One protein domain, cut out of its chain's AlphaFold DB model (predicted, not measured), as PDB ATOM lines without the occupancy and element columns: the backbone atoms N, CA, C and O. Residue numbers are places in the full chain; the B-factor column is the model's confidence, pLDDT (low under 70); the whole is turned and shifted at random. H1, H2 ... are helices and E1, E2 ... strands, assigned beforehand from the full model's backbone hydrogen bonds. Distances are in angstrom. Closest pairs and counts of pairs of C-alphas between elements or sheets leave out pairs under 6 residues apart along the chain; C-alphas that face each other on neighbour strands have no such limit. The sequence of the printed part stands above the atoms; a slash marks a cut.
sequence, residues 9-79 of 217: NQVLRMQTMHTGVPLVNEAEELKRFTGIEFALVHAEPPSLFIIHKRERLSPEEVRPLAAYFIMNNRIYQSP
ATOM      1  N   ASN A   9     -12.449 -92.506  25.188       93.62
ATOM      2  CA  ASN A   9     -11.443 -93.550  25.397       93.62
ATOM      3  C   ASN A   9     -12.032 -94.814  26.037       93.62
ATOM      4  O   ASN A   9     -11.603 -95.917  25.707       93.62
ATOM      5  N   GLN A  10     -12.988 -94.671  26.963       93.25
ATOM      6  CA  GLN A  10     -13.637 -95.824  27.586       93.25
ATOM      7  C   GLN A  10     -14.524 -96.543  26.571       93.25
ATOM      8  O   GLN A  10     -14.465 -97.766  26.472       93.25
ATOM      9  N   VAL A  11     -15.305 -95.791  25.792       92.12
ATOM     10  CA  VAL A  11     -16.150 -96.348  24.725       92.12
ATOM     11  C   VAL A  11     -15.294 -97.102  23.702       92.12
ATOM     12  O   VAL A  11     -15.587 -98.256  23.393       92.12
ATOM     13  N   LEU A  12     -14.186 -96.503  23.262       91.00
ATOM     14  CA  LEU A  12     -13.256 -97.110  22.312       91.00
ATOM     15  C   LEU A  12     -12.597 -98.378  22.878       91.00
ATOM     16  O   LEU A  12     -12.483 -99.387  22.181       91.00
ATOM     17  N   ARG A  13     -12.222 -98.382  24.164       89.62
ATOM     18  CA  ARG A  13     -11.721 -99.590  24.842       89.62
ATOM     19  C   ARG A  13     -12.755-100.709  24.878       89.62
ATOM     20  O   ARG A  13     -12.418-101.849  24.586       89.62
ATOM     21  N   MET A  14     -14.006-100.395  25.202       90.38
ATOM     22  CA  MET A  14     -15.066-101.405  25.233       90.38
ATOM     23  C   MET A  14     -15.337-101.985  23.839       90.38
ATOM     24  O   MET A  14     -15.497-103.193  23.707       90.38
ATOM     25  N   GLN A  15     -15.332-101.157  22.789       88.12
ATOM     26  CA  GLN A  15     -15.513-101.620  21.407       88.12
ATOM     27  C   GLN A  15     -14.359-102.521  20.949       88.12
ATOM     28  O   GLN A  15     -14.582-103.613  20.437       88.12
ATOM     29  N   THR A  16     -13.116-102.097  21.177       86.31
ATOM     30  CA  THR A  16     -11.913-102.825  20.732       86.31
ATOM     31  C   THR A  16     -11.730-104.159  21.449       86.31
ATOM     32  O   THR A  16     -11.316-105.132  20.816       86.31
ATOM     33  N   MET A  17     -12.129-104.251  22.725       83.81
ATOM     34  CA  MET A  17     -12.175-105.521  23.461       83.81
ATOM     35  C   MET A  17     -13.112-106.551  22.816       83.81
ATOM     36  O   MET A  17     -12.829-107.744  22.889       83.81
ATOM     37  N   HIS A  18     -14.201-106.116  22.175       79.12
ATOM     38  CA  HIS A  18     -15.132-107.017  21.493       79.12
ATOM     39  C   HIS A  18     -14.719-107.337  20.050       79.12
ATOM     40  O   HIS A  18     -14.949-108.454  19.594       79.12
ATOM     41  N   THR A  19     -14.093-106.394  19.340       80.75
ATOM     42  CA  THR A  19     -13.706-106.573  17.927       80.75
ATOM     43  C   THR A  19     -12.371-107.315  17.759       80.75
ATOM     44  O   THR A  19     -12.115-107.872  16.696       80.75
ATOM     45  N   GLY A  20     -11.506-107.342  18.783       75.88
ATOM     46  CA  GLY A  20     -10.234-108.084  18.765       75.88
ATOM     47  C   GLY A  20      -9.139-107.490  17.865       75.88
ATOM     48  O   GLY A  20      -8.086-108.101  17.693       75.88
ATOM     49  N   VAL A  21      -9.362-106.302  17.295       75.81
ATOM     50  CA  VAL A  21      -8.395-105.600  16.438       75.81
ATOM     51  C   VAL A  21      -7.474-104.738  17.314       75.81
ATOM     52  O   VAL A  21      -7.982-103.964  18.132       75.81
ATOM     53  N   PRO A  22      -6.136-104.837  17.175       71.44
ATOM     54  CA  PRO A  22      -5.204-104.036  17.962       71.44
ATOM     55  C   PRO A  22      -5.317-102.547  17.612       71.44
ATOM     56  O   PRO A  22      -5.336-102.166  16.441       71.44
ATOM     57  N   LEU A  23      -5.359-101.698  18.640       70.38
ATOM     58  CA  LEU A  23      -5.492-100.249  18.501       70.38
ATOM     59  C   LEU A  23      -4.131 -99.618  18.156       70.38
ATOM     60  O   LEU A  23      -3.455 -99.060  19.011       70.38
ATOM     61  N   VAL A  24      -3.695 -99.759  16.901       74.38
ATOM     62  CA  VAL A  24      -2.393 -99.226  16.448       74.38
ATOM     63  C   VAL A  24      -2.400 -97.689  16.439       74.38
ATOM     64  O   VAL A  24      -1.414 -97.074  16.834       74.38
ATOM     65  N   ASN A  25      -3.537 -97.070  16.088       81.56
ATOM     66  CA  ASN A  25      -3.687 -95.616  15.963       81.56
ATOM     67  C   ASN A  25      -4.851 -95.076  16.818       81.56
ATOM     68  O   ASN A  25      -5.853 -94.592  16.289       81.56
ATOM     69  N   GLU A  26      -4.731 -95.118  18.151       84.94
ATOM     70  CA  GLU A  26      -5.801 -94.633  19.047       84.94
ATOM     71  C   GLU A  26      -6.189 -93.167  18.765       84.94
ATOM     72  O   GLU A  26      -7.361 -92.796  18.808       84.94
ATOM     73  N   ALA A  27      -5.202 -92.328  18.440       84.81
ATOM     74  CA  ALA A  27      -5.405 -90.903  18.202       84.81
ATOM     75  C   ALA A  27      -6.264 -90.603  16.961       84.81
ATOM     76  O   ALA A  27      -6.939 -89.575  16.933       84.81
ATOM     77  N   GLU A  28      -6.241 -91.466  15.942       87.12
ATOM     78  CA  GLU A  28      -7.033 -91.296  14.717       87.12
ATOM     79  C   GLU A  28      -8.486 -91.717  14.933       87.12
ATOM     80  O   GLU A  28      -9.401 -91.027  14.486       87.12
ATOM     81  N   GLU A  29      -8.703 -92.798  15.683       88.44
ATOM     82  CA  GLU A  29     -10.045 -93.257  16.042       88.44
ATOM     83  C   GLU A  29     -10.761 -92.248  16.944       88.44
ATOM     84  O   GLU A  29     -11.931 -91.941  16.726       88.44
ATOM     85  N   LEU A  30     -10.048 -91.636  17.896       88.56
ATOM     86  CA  LEU A  30     -10.616 -90.605  18.769       88.56
ATOM     87  C   LEU A  30     -11.101 -89.361  18.008       88.56
ATOM     88  O   LEU A  30     -12.092 -88.761  18.412       88.56
ATOM     89  N   LYS A  31     -10.486 -89.008  16.867       90.31
ATOM     90  CA  LYS A  31     -10.946 -87.877  16.032       90.31
ATOM     91  C   LYS A  31     -12.344 -88.084  15.444       90.31
ATOM     92  O   LYS A  31     -12.988 -87.102  15.087       90.31
ATOM     93  N   ARG A  32     -12.801 -89.335  15.319       89.38
ATOM     94  CA  ARG A  32     -14.132 -89.672  14.786       89.38
ATOM     95  C   ARG A  32     -15.248 -89.416  15.796       89.38
ATOM     96  O   ARG A  32     -16.404 -89.299  15.400       89.38
ATOM     97  N   PHE A  33     -14.909 -89.336  17.079       90.00
ATOM     98  CA  PHE A  33     -15.859 -89.091  18.156       90.00
ATOM     99  C   PHE A  33     -15.831 -87.621  18.570       90.00
ATOM    100  O   PHE A  33     -14.810 -86.955  18.465       90.00
ATOM    101  N   THR A  34     -16.945 -87.106  19.075       92.94
ATOM    102  CA  THR A  34     -17.020 -85.796  19.736       92.94
ATOM    103  C   THR A  34     -17.270 -86.004  21.228       92.94
ATOM    104  O   THR A  34     -17.792 -87.041  21.636       92.94
ATOM    105  N   GLY A  35     -16.828 -85.074  22.071       94.12
ATOM    106  CA  GLY A  35     -16.938 -85.168  23.528       94.12
ATOM    107  C   GLY A  35     -15.596 -85.277  24.253       94.12
ATOM    108  O   GLY A  35     -14.558 -84.833  23.762       94.12
ATOM    109  N   ILE A  36     -15.622 -85.816  25.472       95.00
ATOM    110  CA  ILE A  36     -14.463 -85.828  26.373       95.00
ATOM    111  C   ILE A  36     -13.499 -86.949  25.983       95.00
ATOM    112  O   ILE A  36     -13.856 -88.129  25.985       95.00
ATOM    113  N   GLU A  37     -12.242 -86.585  25.753       94.56
ATOM    114  CA  GLU A  37     -11.155 -87.517  25.485       94.56
ATOM    115  C   GLU A  37      -9.905 -87.194  26.316       94.56
ATOM    116  O   GLU A  37      -9.651 -86.060  26.734       94.56
ATOM    117  N   PHE A  38      -9.114 -88.231  26.558       94.75
ATOM    118  CA  PHE A  38      -7.798 -88.167  27.170       94.75
ATOM    119  C   PHE A  38      -6.769 -88.502  26.100       94.75
ATOM    120  O   PHE A  38      -6.789 -89.595  25.533       94.75
ATOM    121  N   ALA A  39      -5.873 -87.562  25.826       93.31
ATOM    122  CA  ALA A  39      -4.831 -87.737  24.828       93.31
ATOM    123  C   ALA A  39      -3.456 -87.486  25.429       93.31
ATOM    124  O   ALA A  39      -3.256 -86.529  26.182       93.31
ATOM    125  N   LEU A  40      -2.510 -88.347  25.065       93.25
ATOM    126  CA  LEU A  40      -1.100 -88.159  25.361       93.25
ATOM    127  C   LEU A  40      -0.556 -87.061  24.442       93.25
ATOM    128  O   LEU A  40      -0.601 -87.197  23.221       93.25
ATOM    129  N   VAL A  41      -0.096 -85.957  25.027       92.94
ATOM    130  CA  VAL A  41       0.429 -84.800  24.283       92.94
ATOM    131  C   VAL A  41       1.943 -84.845  24.212       92.94
ATOM    132  O   VAL A  41       2.527 -84.562  23.171       92.94
ATOM    133  N   HIS A  42       2.578 -85.216  25.319       93.31
ATOM    134  CA  HIS A  42       4.020 -85.337  25.397       93.31
ATOM    135  C   HIS A  42       4.388 -86.612  26.142       93.31
ATOM    136  O   HIS A  42       3.766 -86.955  27.151       93.31
ATOM    137  N   ALA A  43       5.392 -87.309  25.629       93.69
ATOM    138  CA  ALA A  43       5.874 -88.561  26.170       93.69
ATOM    139  C   ALA A  43       7.399 -88.532  26.188       93.69
ATOM    140  O   ALA A  43       8.032 -88.439  25.140       93.69
ATOM    141  N   GLU A  44       7.964 -88.654  27.381       94.69
ATOM    142  CA  GLU A  44       9.389 -88.807  27.624       94.69
ATOM    143  C   GLU A  44       9.585 -90.054  28.502       94.69
ATOM    144  O   GLU A  44       9.613 -89.976  29.733       94.69
ATOM    145  N   PRO A  45       9.638 -91.256  27.902       90.38
ATOM    146  CA  PRO A  45       9.896 -92.470  28.662       90.38
ATOM    147  C   PRO A  45      11.330 -92.463  29.225       90.38
ATOM    148  O   PRO A  45      12.258 -92.187  28.464       90.38
ATOM    149  N   PRO A  46      11.561 -92.826  30.506       90.00
ATOM    150  CA  PRO A  46      10.603 -93.262  31.536       90.00
ATOM    151  C   PRO A  46      10.154 -92.151  32.514       90.00
ATOM    152  O   PRO A  46       9.452 -92.441  33.483       90.00
ATOM    153  N   SER A  47      10.609 -90.914  32.322       89.88
ATOM    154  CA  SER A  47      10.560 -89.834  33.314       89.88
ATOM    155  C   SER A  47       9.193 -89.150  33.407       89.88
ATOM    156  O   SER A  47       8.693 -88.935  34.518       89.88
ATOM    157  N   LEU A  48       8.589 -88.805  32.267       93.12
ATOM    158  CA  LEU A  48       7.451 -87.891  32.210       93.12
ATOM    159  C   LEU A  48       6.468 -88.251  31.094       93.12
ATOM    160  O   LEU A  48       6.828 -88.405  29.931       93.12
ATOM    161  N   PHE A  49       5.182 -88.269  31.432       95.38
ATOM    162  CA  PHE A  49       4.104 -88.285  30.445       95.38
ATOM    163  C   PHE A  49       3.097 -87.185  30.757       95.38
ATOM    164  O   PHE A  49       2.713 -86.993  31.911       95.38
ATOM    165  N   ILE A  50       2.649 -86.477  29.723       95.50
ATOM    166  CA  ILE A  50       1.679 -85.389  29.835       95.50
ATOM    167  C   ILE A  50       0.407 -85.793  29.100       95.50
ATOM    168  O   ILE A  50       0.398 -85.940  27.875       95.50
ATOM    169  N   ILE A  51      -0.678 -85.947  29.853       95.56
ATOM    170  CA  ILE A  51      -2.000 -86.291  29.329       95.56
ATOM    171  C   ILE A  51      -2.907 -85.075  29.458       95.56
ATOM    172  O   ILE A  51      -3.066 -84.526  30.545       95.56
ATOM    173  N   HIS A  52      -3.553 -84.673  28.369       95.19
ATOM    174  CA  HIS A  52      -4.588 -83.645  28.405       95.19
ATOM    175  C   HIS A  52      -5.967 -84.298  28.424       95.19
ATOM    176  O   HIS A  52      -6.281 -85.123  27.563       95.19
ATOM    177  N   LYS A  53      -6.808 -83.883  29.374       95.38
ATOM    178  CA  LYS A  53      -8.259 -84.011  29.252       95.38
ATOM    179  C   LYS A  53      -8.732 -82.869  28.378       95.38
ATOM    180  O   LYS A  53      -8.549 -81.699  28.723       95.38
ATOM    181  N   ARG A  54      -9.334 -83.211  27.252       94.88
ATOM    182  CA  ARG A  54      -9.816 -82.257  26.264       94.88
ATOM    183  C   ARG A  54     -11.220 -82.640  25.823       94.88
ATOM    184  O   ARG A  54     -11.585 -83.808  25.840       94.88
ATOM    185  N   GLU A  55     -12.007 -81.640  25.484       95.75
ATOM    186  CA  GLU A  55     -13.336 -81.791  24.919       95.75
ATOM    187  C   GLU A  55     -13.256 -81.474  23.432       95.75
ATOM    188  O   GLU A  55     -12.826 -80.394  23.027       95.75
ATOM    189  N   ARG A  56     -13.618 -82.450  22.613       94.62
ATOM    190  CA  ARG A  56     -13.630 -82.337  21.165       94.62
ATOM    191  C   ARG A  56     -15.016 -81.902  20.709       94.62
ATOM    192  O   ARG A  56     -15.980 -82.643  20.889       94.62
ATOM    193  N   LEU A  57     -15.100 -80.721  20.105       94.00
ATOM    194  CA  LEU A  57     -16.341 -80.194  19.526       94.00
ATOM    195  C   LEU A  57     -16.497 -80.655  18.069       94.00
ATOM    196  O   LEU A  57     -17.597 -80.964  17.622       94.00
ATOM    197  N   SER A  58     -15.376 -80.751  17.351       92.38
ATOM    198  CA  SER A  58     -15.274 -81.140  15.942       92.38
ATOM    199  C   SER A  58     -13.981 -81.950  15.716       92.38
ATOM    200  O   SER A  58     -13.071 -81.898  16.548       92.38
ATOM    201  N   PRO A  59     -13.839 -82.725  14.622       90.00
ATOM    202  CA  PRO A  59     -12.579 -83.401  14.283       90.00
ATOM    203  C   PRO A  59     -11.354 -82.466  14.248       90.00
ATOM    204  O   PRO A  59     -10.251 -82.897  14.591       90.00
ATOM    205  N   GLU A  60     -11.548 -81.190  13.911       90.38
ATOM    206  CA  GLU A  60     -10.484 -80.174  13.889       90.38
ATOM    207  C   GLU A  60     -10.425 -79.344  15.184       90.38
ATOM    208  O   GLU A  60      -9.351 -78.923  15.609       90.38
ATOM    209  N   GLU A  61     -11.562 -79.139  15.857       93.81
ATOM    210  CA  GLU A  61     -11.653 -78.248  17.019       93.81
ATOM    211  C   GLU A  61     -11.642 -79.005  18.353       93.81
ATOM    212  O   GLU A  61     -12.511 -79.836  18.647       93.81
ATOM    213  N   VAL A  62     -10.667 -78.667  19.201       95.00
ATOM    214  CA  VAL A  62     -10.450 -79.308  20.499       95.00
ATOM    215  C   VAL A  62     -10.184 -78.272  21.583       95.00
ATOM    216  O   VAL A  62      -9.271 -77.456  21.471       95.00
ATOM    217  N   ARG A  63     -10.930 -78.368  22.684       95.44
ATOM    218  CA  ARG A  63     -10.795 -77.514  23.861       95.44
ATOM    219  C   ARG A  63     -10.082 -78.256  24.999       95.44
ATOM    220  O   ARG A  63     -10.636 -79.215  25.533       95.44
ATOM    221  N   PRO A  64      -8.879 -77.842  25.431       94.00
ATOM    222  CA  PRO A  64      -8.243 -78.424  26.610       94.00
ATOM    223  C   PRO A  64      -8.997 -78.013  27.885       94.00
ATOM    224  O   PRO A  64      -9.329 -76.844  28.066       94.00
ATOM    225  N   LEU A  65      -9.264 -78.976  28.770       93.50
ATOM    226  CA  LEU A  65      -9.943 -78.755  30.053       93.50
ATOM    227  C   LEU A  65      -8.974 -78.844  31.235       93.50
ATOM    228  O   LEU A  65      -9.046 -78.042  32.158       93.50
ATOM    229  N   ALA A  66      -8.085 -79.838  31.227       94.38
ATOM    230  CA  ALA A  66      -7.094 -80.041  32.280       94.38
ATOM    231  C   ALA A  66      -5.885 -80.815  31.746       94.38
ATOM    232  O   ALA A  66      -6.023 -81.607  30.810       94.38
ATOM    233  N   ALA A  67      -4.724 -80.643  32.377       94.69
ATOM    234  CA  ALA A  67      -3.544 -81.460  32.124       94.69
ATOM    235  C   ALA A  67      -3.193 -82.315  33.351       94.69
ATOM    236  O   ALA A  67      -3.436 -81.951  34.505       94.69
ATOM    237  N   TYR A  68      -2.627 -83.484  33.082       95.44
ATOM    238  CA  TYR A  68      -2.157 -84.433  34.076       95.44
ATOM    239  C   TYR A  68      -0.722 -84.816  33.748       95.44
ATOM    240  O   TYR A  68      -0.406 -85.154  32.607       95.44
ATOM    241  N   PHE A  69       0.130 -84.790  34.764       95.06
ATOM    242  CA  PHE A  69       1.523 -85.194  34.674       95.06
ATOM    243  C   PHE A  69       1.690 -86.549  35.343       95.06
ATOM    244  O   PHE A  69       1.286 -86.736  36.492       95.06
ATOM    245  N   ILE A  70       2.294 -87.491  34.636       94.75
ATOM    246  CA  ILE A  70       2.700 -88.774  35.190       94.75
ATOM    247  C   ILE A  70       4.203 -88.709  35.398       94.75
ATOM    248  O   ILE A  70       4.953 -88.609  34.432       94.75
ATOM    249  N   MET A  71       4.627 -88.758  36.656       93.62
ATOM    250  CA  MET A  71       6.032 -88.756  37.055       93.62
ATOM    251  C   MET A  71       6.240 -89.857  38.085       93.62
ATOM    252  O   MET A  71       5.462 -89.959  39.034       93.62
ATOM    253  N   ASN A  72       7.282 -90.677  37.924       89.88
ATOM    254  CA  ASN A  72       7.624 -91.749  38.873       89.88
ATOM    255  C   ASN A  72       6.423 -92.655  39.220       89.88
ATOM    256  O   ASN A  72       6.126 -92.890  40.393       89.88
ATOM    257  N   ASN A  73       5.673 -93.089  38.199       89.38
ATOM    258  CA  ASN A  73       4.460 -93.912  38.333       89.38
ATOM    259  C   ASN A  73       3.327 -93.274  39.164       89.38
ATOM    260  O   ASN A  73       2.402 -93.968  39.588       89.38
ATOM    261  N   ARG A  74       3.363 -91.955  39.389       92.00
ATOM    262  CA  ARG A  74       2.320 -91.198  40.089       92.00
ATOM    263  C   ARG A  74       1.701 -90.166  39.167       92.00
ATOM    264  O   ARG A  74       2.392 -89.549  38.365       92.00
ATOM    265  N   ILE A  75       0.393 -89.986  39.308       93.81
ATOM    266  CA  ILE A  75      -0.397 -89.061  38.498       93.81
ATOM    267  C   ILE A  75      -0.674 -87.809  39.328       93.81
ATOM    268  O   ILE A  75      -1.223 -87.897  40.426       93.81
ATOM    269  N   TYR A  76      -0.319 -86.654  38.779       94.56
ATOM    270  CA  TYR A  76      -0.542 -85.338  39.356       94.56
ATOM    271  C   TYR A  76      -1.435 -84.520  38.430       94.56
ATOM    272  O   TYR A  76      -1.236 -84.506  37.218       94.56
ATOM    273  N   GLN A  77      -2.408 -83.816  38.995       93.94
ATOM    274  CA  GLN A  77      -3.183 -82.832  38.248       93.94
ATOM    275  C   GLN A  77      -2.403 -81.518  38.176       93.94
ATOM    276  O   GLN A  77      -1.901 -81.041  39.194       93.94
ATOM    277  N   SER A  78      -2.313 -80.927  36.983       92.38
ATOM    278  CA  SER A  78      -1.714 -79.606  36.821       92.38
ATOM    279  C   SER A  78      -2.606 -78.549  37.483       92.38
ATOM    280  O   SER A  78      -3.796 -78.485  37.154       92.38
ATOM    281  N   PRO A  79      -2.080 -77.701  38.376       93.19
ATOM    282  CA  PRO A  79      -2.830 -76.555  38.856       93.19
ATOM    283  C   PRO A  79      -2.935 -75.493  37.755       93.19
ATOM    284  O   PRO A  79      -2.034 -75.341  36.929       93.19
TER     285      PRO A  79
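What this domain is: This is residues 9 to 79 of the 217 residues of the protein "Mediator of RNA polymerase II transcription subunit 6" of Grifola frondosa (UniProt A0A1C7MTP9). A strongly twisted sheet of four strands winds back and forth as a curved wall, with three long strands, E1, E2 and E3, side by side and a short one, E4, along the last part of E3. Two helices lie near the E1 edge and only graze the sheet; H1 points away from it, and residues 14 to 22 stick out. The printed part has 71 residues, with two named helices followed by four named strands, in the sheet order E1, E2, E3, E4, all antiparallel; the class is mixed. It is only just compact, close to loose, with a radius of gyration of the C-alphas of 13.3 A and spans of 33 by 27 by 16 A.

Where its parts are: E1, residues 35 to 44, is 26.9 A long and begins at C-alpha (-16.938, -85.168, 23.528). E2 is residues 48 to 56, 24.4 A, and E3 residues 62 to 71, 25.2 A. E4 is residues 74 to 77 and ends at C-alpha (-3.183, -82.832, 38.248). H1, residues 9 to 19, is 15.2 A long and begins at C-alpha (-11.443, -93.550, 25.397); H2 is residues 26 to 30.

How they stand to each other: The strands form a meander, each the antiparallel neighbour of the one before. In the hairpin E1 and E2, N 37 and O 54 are 2.9 A apart; in E2 and E3, N 51 and O 68 are 2.9 A apart; in E3 and E4, N 69 and O 76 are 2.8 A apart. E3 bends by 67 degrees at residue 65. E1 and E4 are edge strands and are apart. H1 grazes the sheet with residues 9 to 10; the closest C-alphas of H1 and E1, Asn 9 and Glu 37, are 6.0 A apart. H2 grazes it with residues 26 to 30; its closest C-alpha to E1 is that of Ala 27, 7.4 A from that of Ala 39. H1 and H2 are close but not clearly touching, their closest C-alphas, Asn 9 and Leu 30, 7.3 A apart. In H2 the O i to N i+4 pair is within hydrogen-bond range; in H1, 6 of 7 are.

The domain as a whole: The two C-alphas farthest apart, Thr 19 and Pro 79, are 38.2 A apart. The printed part has no cut; the link H1 to H2 is short, and the other links are tight. The mean pLDDT of the printed part is 90.5, and no printed residue is under 70.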